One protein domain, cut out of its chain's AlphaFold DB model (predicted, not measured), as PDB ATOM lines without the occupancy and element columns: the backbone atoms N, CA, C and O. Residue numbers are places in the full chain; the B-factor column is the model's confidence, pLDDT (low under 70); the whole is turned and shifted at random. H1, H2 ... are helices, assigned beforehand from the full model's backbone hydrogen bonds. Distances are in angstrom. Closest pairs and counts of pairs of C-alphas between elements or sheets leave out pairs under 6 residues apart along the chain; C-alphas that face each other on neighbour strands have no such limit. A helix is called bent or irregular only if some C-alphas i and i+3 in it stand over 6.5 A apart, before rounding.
ATOM      1  N   ASP A  31     -77.354   6.937 -99.046       81.56
ATOM      2  CA  ASP A  31     -78.249   6.233 -98.131       81.56
ATOM      3  C   ASP A  31     -79.667   6.137 -98.742       81.56
ATOM      4  O   ASP A  31     -80.253   7.159 -99.126       81.56
ATOM      5  N   PRO A  32     -80.256   4.929 -98.844       81.00
ATOM      6  CA  PRO A  32     -81.558   4.733 -99.474       81.00
ATOM      7  C   PRO A  32     -82.703   5.444 -98.740       81.00
ATOM      8  O   PRO A  32     -83.740   5.683 -99.356       81.00
ATOM      9  N   ARG A  33     -82.524   5.806 -97.461       84.88
ATOM     10  CA  ARG A  33     -83.515   6.556 -96.673       84.88
ATOM     11  C   ARG A  33     -83.613   8.020 -97.082       84.88
ATOM     12  O   ARG A  33     -84.631   8.646 -96.809       84.88
ATOM     13  N   LEU A  34     -82.574   8.570 -97.710       85.75
ATOM     14  CA  LEU A  34     -82.584   9.956 -98.152       85.75
ATOM     15  C   LEU A  34     -83.404  10.077 -99.448       85.75
ATOM     16  O   LEU A  34     -83.084   9.365-100.409       85.75
ATOM     17  N   PRO A  35     -84.418  10.960 -99.524       88.12
ATOM     18  CA  PRO A  35     -85.165  11.196-100.757       88.12
ATOM     19  C   PRO A  35     -84.268  11.650-101.914       88.12
ATOM     20  O   PRO A  35     -83.217  12.253-101.700       88.12
ATOM     21  N   GLN A  36     -84.676  11.383-103.157       85.75
ATOM     22  CA  GLN A  36     -83.844  11.677-104.329       85.75
ATOM     23  C   GLN A  36     -83.509  13.169-104.477       85.75
ATOM     24  O   GLN A  36     -82.346  13.490-104.710       85.75
ATOM     25  N   SER A  37     -84.473  14.075-104.300       86.62
ATOM     26  CA  SER A  37     -84.229  15.526-104.357       86.62
ATOM     27  C   SER A  37     -83.229  15.986-103.294       86.62
ATOM     28  O   SER A  37     -82.345  16.795-103.563       86.62
ATOM     29  N   CYS A  38     -83.269  15.382-102.108       89.69
ATOM     30  CA  CYS A  38     -82.284  15.625-101.065       89.69
ATOM     31  C   CYS A  38     -80.880  15.131-101.431       89.69
ATOM     32  O   CYS A  38     -79.901  15.789-101.088       89.69
ATOM     33  N   ARG A  39     -80.752  14.020-102.167       89.88
ATOM     34  CA  ARG A  39     -79.450  13.570-102.701       89.88
ATOM     35  C   ARG A  39     -78.874  14.589-103.680       89.88
ATOM     36  O   ARG A  39     -77.688  14.895-103.609       89.88
ATOM     37  N   VAL A  40     -79.719  15.156-104.546       89.25
ATOM     38  CA  VAL A  40     -79.316  16.234-105.464       89.25
ATOM     39  C   VAL A  40     -78.872  17.475-104.691       89.25
ATOM     40  O   VAL A  40     -77.853  18.070-105.032       89.25
ATOM     41  N   MET A  41     -79.577  17.834-103.615       90.12
ATOM     42  CA  MET A  41     -79.194  18.961-102.764       90.12
ATOM     43  C   MET A  41     -77.850  18.728-102.058       90.12
ATOM     44  O   MET A  41     -77.010  19.625-102.028       90.12
ATOM     45  N   VAL A  42     -77.602  17.522-101.533       91.00
ATOM     46  CA  VAL A  42     -76.296  17.152-100.956       91.00
ATOM     47  C   VAL A  42     -75.184  17.308-101.993       91.00
ATOM     48  O   VAL A  42     -74.136  17.889-101.702       91.00
ATOM     49  N   ASP A  43     -75.408  16.829-103.214       90.50
ATOM     50  CA  ASP A  43     -74.454  16.994-104.307       90.50
ATOM     51  C   ASP A  43     -74.189  18.454-104.644       90.50
ATOM     52  O   ASP A  43     -73.031  18.828-104.826       90.50
ATOM     53  N   PHE A  44     -75.241  19.269-104.679       89.62
ATOM     54  CA  PHE A  44     -75.158  20.696-104.956       89.62
ATOM     55  C   PHE A  44     -74.333  21.426-103.899       89.62
ATOM     56  O   PHE A  44     -73.383  22.136-104.222       89.62
ATOM     57  N   MET A  45     -74.627  21.189-102.622       87.94
ATOM     58  CA  MET A  45     -73.934  21.833-101.500       87.94
ATOM     59  C   MET A  45     -72.463  21.423-101.365       87.94
ATOM     60  O   MET A  45     -71.692  22.124-100.712       87.94
ATOM     61  N   THR A  46     -72.075  20.296-101.962       89.88
ATOM     62  CA  THR A  46     -70.706  19.749-101.910       89.88
ATOM     63  C   THR A  46     -69.981  19.830-103.247       89.88
ATOM     64  O   THR A  46     -68.884  19.291-103.417       89.88
ATOM     65  N   GLU A  47     -70.582  20.490-104.232       88.44
ATOM     66  CA  GLU A  47     -69.975  20.649-105.537       88.44
ATOM     67  C   GLU A  47     -68.763  21.594-105.434       88.44
ATOM     68  O   GLU A  47     -68.910  22.730-104.973       88.44
ATOM     69  N   PRO A  48     -67.557  21.177-105.868       88.06
ATOM     70  CA  PRO A  48     -66.332  21.923-105.597       88.06
ATOM     71  C   PRO A  48     -66.346  23.366-106.101       88.06
ATOM     72  O   PRO A  48     -65.853  24.251-105.405       88.06
ATOM     73  N   SER A  49     -66.924  23.622-107.280       83.94
ATOM     74  CA  SER A  49     -67.010  24.979-107.832       83.94
ATOM     75  C   SER A  49     -67.918  25.886-107.001       83.94
ATOM     76  O   SER A  49     -67.591  27.055-106.810       83.94
ATOM     77  N   LEU A  50     -69.009  25.350-106.447       85.56
ATOM     78  CA  LEU A  50     -69.925  26.095-105.584       85.56
ATOM     79  C   LEU A  50     -69.330  26.316-104.196       85.56
ATOM     80  O   LEU A  50     -69.411  27.421-103.668       85.56
ATOM     81  N   MET A  51     -68.662  25.310-103.630       85.12
ATOM     82  CA  MET A  51     -67.942  25.469-102.365       85.12
ATOM     83  C   MET A  51     -66.827  26.508-102.474       85.12
ATOM     84  O   MET A  51     -66.661  27.344-101.588       85.12
ATOM     85  N   GLN A  52     -66.087  26.498-103.584       85.44
ATOM     86  CA  GLN A  52     -65.066  27.502-103.857       85.44
ATOM     87  C   GLN A  52     -65.677  28.901-104.010       85.44
ATOM     88  O   GLN A  52     -65.136  29.858-103.460       85.44
ATOM     89  N   ALA A  53     -66.801  29.028-104.722       83.38
ATOM     90  CA  ALA A  53     -67.503  30.300-104.892       83.38
ATOM     91  C   ALA A  53     -68.110  30.827-103.577       83.38
ATOM     92  O   ALA A  53     -68.173  32.038-103.368       83.38
ATOM     93  N   ALA A  54     -68.529  29.934-102.678       82.25
ATOM     94  CA  ALA A  54     -69.075  30.290-101.373       82.25
ATOM     95  C   ALA A  54     -68.009  30.839-100.405       82.25
ATOM     96  O   ALA A  54     -68.346  31.663 -99.551       82.25
ATOM     97  N   GLY A  55     -66.743  30.423-100.545       84.75
ATOM     98  CA  GLY A  55     -65.618  30.911 -99.742       84.75
ATOM     99  C   GLY A  55     -65.889  30.804 -98.240       84.75
ATOM    100  O   GLY A  55     -66.234  29.742 -97.728       84.75
ATOM    101  N   ASP A  56     -65.794  31.928 -97.538       85.00
ATOM    102  CA  ASP A  56     -65.971  32.050 -96.086       85.00
ATOM    103  C   ASP A  56     -67.388  31.675 -95.604       85.00
ATOM    104  O   ASP A  56     -67.621  31.530 -94.404       85.00
ATOM    105  N   LYS A  57     -68.353  31.538 -96.525       85.56
ATOM    106  CA  LYS A  57     -69.738  31.135 -96.230       85.56
ATOM    107  C   LYS A  57     -69.926  29.619 -96.177       85.56
ATOM    108  O   LYS A  57     -71.022  29.166 -95.851       85.56
ATOM    109  N   VAL A  58     -68.903  28.831 -96.520       84.00
ATOM    110  CA  VAL A  58     -68.956  27.373 -96.374       84.00
ATOM    111  C   VAL A  58     -69.063  27.029 -94.880       84.00
ATOM    112  O   VAL A  58     -68.245  27.511 -94.095       84.00
ATOM    113  N   PRO A  59     -70.036  26.194 -94.467       87.25
ATOM    114  CA  PRO A  59     -70.145  25.736 -93.085       87.25
ATOM    115  C   PRO A  59     -68.824  25.151 -92.576       87.25
ATOM    116  O   PRO A  59     -68.199  24.343 -93.268       87.25
ATOM    117  N   ALA A  60     -68.398  25.551 -91.375       91.31
ATOM    118  CA  ALA A  60     -67.090  25.195 -90.820       91.31
ATOM    119  C   ALA A  60     -66.867  23.674 -90.758       91.31
ATOM    120  O   ALA A  60     -65.747  23.207 -90.944       91.31
ATOM    121  N   GLU A  61     -67.935  22.899 -90.558       91.38
ATOM    122  CA  GLU A  61     -67.911  21.437 -90.537       91.38
ATOM    123  C   GLU A  61     -67.596  20.785 -91.896       91.38
ATOM    124  O   GLU A  61     -67.213  19.618 -91.936       91.38
ATOM    125  N   LEU A  62     -67.738  21.518 -93.007       90.31
ATOM    126  CA  LEU A  62     -67.416  21.046 -94.358       90.31
ATOM    127  C   LEU A  62     -66.012  21.464 -94.818       90.31
ATOM    128  O   LEU A  62     -65.513  20.955 -95.826       90.31
ATOM    129  N   VAL A  63     -65.367  22.387 -94.105       90.12
ATOM    130  CA  VAL A  63     -64.065  22.939 -94.492       90.12
ATOM    131  C   VAL A  63     -62.950  21.928 -94.221       90.12
ATOM    132  O   VAL A  63     -62.860  21.337 -93.149       90.12
ATOM    133  N   GLY A  64     -62.054  21.752 -95.195       85.81
ATOM    134  CA  GLY A  64     -60.835  20.950 -95.033       85.81
ATOM    135  C   GLY A  64     -61.033  19.431 -95.069       85.81
ATOM    136  O   GLY A  64     -60.052  18.700 -94.943       85.81
ATOM    137  N   ILE A  65     -62.262  18.952 -95.275       91.06
ATOM    138  CA  ILE A  65     -62.567  17.534 -95.503       91.06
ATOM    139  C   ILE A  65     -62.855  17.270 -96.985       91.06
ATOM    140  O   ILE A  65     -63.215  18.177 -97.734       91.06
ATOM    141  N   ASP A  66     -62.661  16.028 -97.432       91.25
ATOM    142  CA  ASP A  66     -62.892  15.664 -98.830       91.25
ATOM    143  C   ASP A  66     -64.389  15.633 -99.187       91.25
ATOM    144  O   ASP A  66     -65.252  15.450 -98.326       91.25
ATOM    145  N   ARG A  67     -64.700  15.756-100.485       90.62
ATOM    146  CA  ARG A  67     -66.083  15.797-100.991       90.62
ATOM    147  C   ARG A  67     -66.935  14.617-100.527       90.62
ATOM    148  O   ARG A  67     -68.104  14.796-100.204       90.62
ATOM    149  N   ARG A  68     -66.370  13.411-100.454       90.75
ATOM    150  CA  ARG A  68     -67.128  12.224-100.046       90.75
ATOM    151  C   ARG A  68     -67.466  12.271 -98.558       90.75
ATOM    152  O   ARG A  68     -68.546  11.832 -98.162       90.75
ATOM    153  N   ALA A  69     -66.559  12.785 -97.731       91.44
ATOM    154  CA  ALA A  69     -66.828  13.037 -96.319       91.44
ATOM    155  C   ALA A  69     -67.901  14.125 -96.134       91.44
ATOM    156  O   ALA A  69     -68.808  13.938 -95.325       91.44
ATOM    157  N   GLN A  70     -67.856  15.200 -96.930       92.62
ATOM    158  CA  GLN A  70     -68.880  16.253 -96.929       92.62
ATOM    159  C   GLN A  70     -70.263  15.702 -97.295       92.62
ATOM    160  O   GLN A  70     -71.228  15.948 -96.574       92.62
ATOM    161  N   GLN A  71     -70.354  14.908 -98.369       92.69
ATOM    162  CA  GLN A  71     -71.606  14.282 -98.813       92.69
ATOM    163  C   GLN A  71     -72.204  13.408 -97.710       92.69
ATOM    164  O   GLN A  71     -73.355  13.594 -97.327       92.69
ATOM    165  N   LYS A  72     -71.396  12.524 -97.109       93.31
ATOM    166  CA  LYS A  72     -71.844  11.672 -95.997       93.31
ATOM    167  C   LYS A  72     -72.322  12.473 -94.789       93.31
ATOM    168  O   LYS A  72     -73.300  12.077 -94.158       93.31
ATOM    169  N   LEU A  73     -71.637  13.565 -94.450       94.12
ATOM    170  CA  LEU A  73     -72.025  14.414 -93.328       94.12
ATOM    171  C   LEU A  73     -73.387  15.071 -93.583       94.12
ATOM    172  O   LEU A  73     -74.263  15.019 -92.719       94.12
ATOM    173  N   LEU A  74     -73.584  15.646 -94.771       93.25
ATOM    174  CA  LEU A  74     -74.857  16.269 -95.134       93.25
ATOM    175  C   LEU A  74     -75.989  15.247 -95.270       93.25
ATOM    176  O   LEU A  74     -77.090  15.520 -94.804       93.25
ATOM    177  N   GLU A  75     -75.728  14.054 -95.812       93.69
ATOM    178  CA  GLU A  75     -76.710  12.959 -95.836       93.69
ATOM    179  C   GLU A  75     -77.192  12.608 -94.432       93.69
ATOM    180  O   GLU A  75     -78.396  12.554 -94.184       93.69
ATOM    181  N   GLN A  76     -76.264  12.402 -93.494       94.38
ATOM    182  CA  GLN A  76     -76.608  12.090 -92.108       94.38
ATOM    183  C   GLN A  76     -77.398  13.220 -91.454       94.38
ATOM    184  O   GLN A  76     -78.367  12.947 -90.748       94.38
ATOM    185  N   LYS A  77     -77.022  14.475 -91.725       93.69
ATOM    186  CA  LYS A  77     -77.738  15.649 -91.229       93.69
ATOM    187  C   LYS A  77     -79.175  15.676 -91.749       93.69
ATOM    188  O   LYS A  77     -80.101  15.716 -90.945       93.69
ATOM    189  N   PHE A  78     -79.370  15.536 -93.057       94.38
ATOM    190  CA  PHE A  78     -80.696  15.567 -93.680       94.38
ATOM    191  C   PHE A  78     -81.583  14.416 -93.187       94.38
ATOM    192  O   PHE A  78     -82.761  14.624 -92.913       94.38
ATOM    193  N   ILE A  79     -81.012  13.218 -93.007       93.00
ATOM    194  CA  ILE A  79     -81.723  12.075 -92.418       93.00
ATOM    195  C   ILE A  79     -82.096  12.359 -90.961       93.00
ATOM    196  O   ILE A  79     -83.226  12.096 -90.562       93.00
ATOM    197  N   SER A  80     -81.172  12.895 -90.158       94.12
ATOM    198  CA  SER A  80     -81.431  13.199 -88.745       94.12
ATOM    199  C   SER A  80     -82.494  14.284 -88.555       94.12
ATOM    200  O   SER A  80     -83.245  14.250 -87.584       94.12
ATOM    201  N   GLU A  81     -82.584  15.208 -89.512       93.81
ATOM    202  CA  GLU A  81     -83.586  16.271 -89.566       93.81
ATOM    203  C   GLU A  81     -84.908  15.810 -90.206       93.81
ATOM    204  O   GLU A  81     -85.857  16.585 -90.250       93.81
ATOM    205  N   ASN A  82     -84.998  14.555 -90.667       91.44
ATOM    206  CA  ASN A  82     -86.142  14.002 -91.401       91.44
ATOM    207  C   ASN A  82     -86.565  14.853 -92.611       91.44
ATOM    208  O   ASN A  82     -87.760  15.010 -92.867       91.44
ATOM    209  N   LYS A  83     -85.588  15.385 -93.359       91.38
ATOM    210  CA  LYS A  83     -85.851  16.229 -94.529       91.38
ATOM    211  C   LYS A  83     -86.701  15.509 -95.573       91.38
ATOM    212  O   LYS A  83     -86.362  14.402 -96.006       91.38
ATOM    213  N   THR A  84     -87.791  16.146 -95.991       89.94
ATOM    214  CA  THR A  84     -88.684  15.622 -97.028       89.94
ATOM    215  C   THR A  84     -88.165  15.945 -98.427       89.94
ATOM    216  O   THR A  84     -87.308  16.810 -98.619       89.94
ATOM    217  N   ALA A  85     -88.695  15.242 -99.434       86.88
ATOM    218  CA  ALA A  85     -88.360  15.530-100.824       86.88
ATOM    219  C   ALA A  85     -88.721  16.977-101.213       86.88
ATOM    220  O   ALA A  85     -87.920  17.653-101.855       86.88
ATOM    221  N   GLU A  86     -89.885  17.441-100.758       88.00
ATOM    222  CA  GLU A  86     -90.421  18.779-101.003       88.00
ATOM    223  C   GLU A  86     -89.528  19.867-100.398       88.00
ATOM    224  O   GLU A  86     -89.113  20.772-101.112       88.00
ATOM    225  N   GLU A  87     -89.112  19.729 -99.131       88.19
ATOM    226  CA  GLU A  87     -88.206  20.697 -98.488       88.19
ATOM    227  C   GLU A  87     -86.876  20.843 -99.250       88.19
ATOM    228  O   GLU A  87     -86.309  21.936 -99.360       88.19
ATOM    229  N   CYS A  88     -86.352  19.734 -99.775       88.88
ATOM    230  CA  CYS A  88     -85.121  19.735-100.558       88.88
ATOM    231  C   CYS A  88     -85.319  20.380-101.939       88.88
ATOM    232  O   CYS A  88     -84.452  21.137-102.380       88.88
ATOM    233  N   ASP A  89     -86.457  20.147-102.595       85.19
ATOM    234  CA  ASP A  89     -86.798  20.782-103.872       85.19
ATOM    235  C   ASP A  89     -87.067  22.286-103.728       85.19
ATOM    236  O   ASP A  89     -86.629  23.071-104.574       85.19
ATOM    237  N   GLU A  90     -87.720  22.715-102.647       85.44
ATOM    238  CA  GLU A  90     -87.896  24.129-102.304       85.44
ATOM    239  C   GLU A  90     -86.547  24.808-102.082       85.44
ATOM    240  O   GLU A  90     -86.250  25.840-102.688       85.44
ATOM    241  N   THR A  91     -85.682  24.192-101.270       84.00
ATOM    242  CA  THR A  91     -84.342  24.729-101.003       84.00
ATOM    243  C   THR A  91     -83.536  24.836-102.294       84.00
ATOM    244  O   THR A  91     -82.883  25.849-102.542       84.00
ATOM    245  N   MET A  92     -83.607  23.828-103.158       82.69
ATOM    246  CA  MET A  92     -82.949  23.864-104.458       82.69
ATOM    247  C   MET A  92     -83.510  24.971-105.360       82.69
ATOM    248  O   MET A  92     -82.755  25.646-106.058       82.69
ATOM    249  N   SER A  93     -84.821  25.206-105.306       80.00
ATOM    250  CA  SER A  93     -85.486  26.280-106.053       80.00
ATOM    251  C   SER A  93     -85.013  27.665-105.589       80.00
ATOM    252  O   SER A  93     -84.708  28.519-106.418       80.00
ATOM    253  N   LEU A  94     -84.804  27.856-104.280       78.44
ATOM    254  CA  LEU A  94     -84.196  29.072-103.720       78.44
ATOM    255  C   LEU A  94     -82.728  29.271-104.141       78.44
ATOM    256  O   LEU A  94     -82.230  30.394-104.123       78.44
ATOM    257  N   ASN A  95     -82.033  28.201-104.534       81.75
ATOM    258  CA  ASN A  95     -80.633  28.233-104.961       81.75
ATOM    259  C   ASN A  95     -80.454  28.190-106.492       81.75
ATOM    260  O   ASN A  95     -79.323  28.104-106.979       81.75
ATOM    261  N   GLN A  96     -81.537  28.301-107.273       81.38
ATOM    262  CA  GLN A  96     -81.475  28.286-108.742       81.38
ATOM    263  C   GLN A  96     -80.603  29.400-109.330       81.38
ATOM    264  O   GLN A  96     -79.982  29.194-110.371       81.38
ATOM    265  N   ASP A  97     -80.528  30.568-108.686       83.50
ATOM    266  CA  ASP A  97     -79.652  31.657-109.136       83.50
ATOM    267  C   ASP A  97     -78.175  31.265-109.049       83.50
ATOM    268  O   ASP A  97     -77.423  31.472-109.999       83.50
ATOM    269  N   ALA A  98     -77.773  30.632-107.942       82.94
ATOM    270  CA  ALA A  98     -76.415  30.124-107.780       82.94
ATOM    271  C   ALA A  98     -76.121  29.003-108.787       82.94
ATOM    272  O   ALA A  98     -75.056  28.995-109.402       82.94
ATOM    273  N   LEU A  99     -77.082  28.101-109.018       86.50
ATOM    274  CA  LEU A  99     -76.959  27.076-110.053       86.50
ATOM    275  C   LEU A  99     -76.735  27.700-111.440       86.50
ATOM    276  O   LEU A  99     -75.771  27.359-112.123       86.50
ATOM    277  N   THR A 100     -77.605  28.629-111.834       87.38
ATOM    278  CA  THR A 100     -77.590  29.285-113.150       87.38
ATOM    279  C   THR A 100     -76.296  30.070-113.363       87.38
ATOM    280  O   THR A 100     -75.703  30.009-114.437       87.38
ATOM    281  N   ALA A 101     -75.815  30.769-112.330       86.38
ATOM    282  CA  ALA A 101     -74.576  31.544-112.383       86.38
ATOM    283  C   ALA A 101     -73.318  30.679-112.563       86.38
ATOM    284  O   ALA A 101     -72.300  31.170-113.049       86.38
ATOM    285  N   HIS A 102     -73.375  29.401-112.182       88.00
ATOM    286  CA  HIS A 102     -72.223  28.502-112.195       88.00
ATOM    287  C   HIS A 102     -72.373  27.305-113.135       88.00
ATOM    288  O   HIS A 102     -71.464  26.474-113.174       88.00
ATOM    289  N   ILE A 103     -73.459  27.220-113.914       91.00
ATOM    290  CA  ILE A 103     -73.794  26.044-114.729       91.00
ATOM    291  C   ILE A 103     -72.652  25.615-115.662       91.00
ATOM    292  O   ILE A 103     -72.398  24.421-115.804       91.00
ATOM    293  N   ASP A 104     -71.878  26.569-116.183       91.25
ATOM    294  CA  ASP A 104     -70.712  26.340-117.047       91.25
ATOM    295  C   ASP A 104     -69.626  25.465-116.399       91.25
ATOM    296  O   ASP A 104     -68.899  24.748-117.085       91.25
ATOM    297  N   SER A 105     -69.528  25.487-115.066       89.00
ATOM    298  CA  SER A 105     -68.614  24.639-114.288       89.00
ATOM    299  C   SER A 105     -69.227  23.300-113.871       89.00
ATOM    300  O   SER A 105     -68.527  22.424-113.361       89.00
ATOM    301  N   LEU A 106     -70.539  23.148-114.048       89.25
ATOM    302  CA  LEU A 106     -71.326  22.058-113.485       89.25
ATOM    303  C   LEU A 106     -71.711  21.021-114.522       89.25
ATOM    304  O   LEU A 106     -71.867  19.860-114.151       89.25
ATOM    305  N   VAL A 107     -71.855  21.403-115.789       92.81
ATOM    306  CA  VAL A 107     -72.298  20.499-116.855       92.81
ATOM    307  C   VAL A 107     -71.252  20.366-117.968       92.81
ATOM    308  O   VAL A 107     -70.414  21.244-118.156       92.81
TER     309      VAL A 107
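AT A GLANCE: This is residues 31 to 107 of the 255 residues of an uncharacterized protein of Leminorella grimontii ATCC 33999 = DSM 5078 (UniProt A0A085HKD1). H1 is the core, with H3, the longest helix, packed crosswise on one side of it and H4 on another; past the end of H1, H2 and H5 meet as a crossed pair. The printed part has 77 residues, with five named helices in the order H1 to H5, no named strand, and the class all helix. It is compact, with a radius of gyration of the C-alphas of 12.2 A, and spans 30 by 27 by 20 A.

HOW THE PARTS SIT: Start at H3, residues 67 to 80: it touches H1, residues 36 to 45, at a steep tilt of 47 degrees, opposite ways, closest at the C-alphas of Gln 71 and Val 42, 5.9 A. On H1, look at Cys 38: its C-alpha is 5.0 A from that of Cys 88, where H1 touches H4, residues 85 to 94, the same way at 37 degrees, only just a steep tilt. H3 and H4 are apart. H2, residues 48 to 57, touches H5, residues 96 to 106, opposite ways at a steep tilt of 47 degrees, closest at the C-alphas of Ser 49 and Ser 105, 6.7 A. H4 and H5 meet only through their link. Every O i to N i+4 pair is within hydrogen-bond range in H1, H3 and H4, against 4 of 6 in H2 and 4 of 7 in H5.

IN THESE COORDINATES: Find C-alpha 67 at (-66.083, 15.797, -100.991); from there H3 runs 19.8 A to C-alpha 80. H1 begins at C-alpha 36, (-83.844, 11.677, -104.329), and is 14.5 A long, as is H4. H2, 13.6 A, is irregular, with C-alphas 53 and 56 9.1 A apart; H5, 12.8 A, is irregular too, with C-alphas 101 and 104 8.0 A apart, and ends at C-alpha 106, (-71.326, 22.058, -113.485).

THE WHOLE: The C-alphas of Ser 80 and Asp 104, the two farthest apart, are 33.0 A apart. The printed part has no cut and no long link, and no printed residue is under 70 in pLDDT.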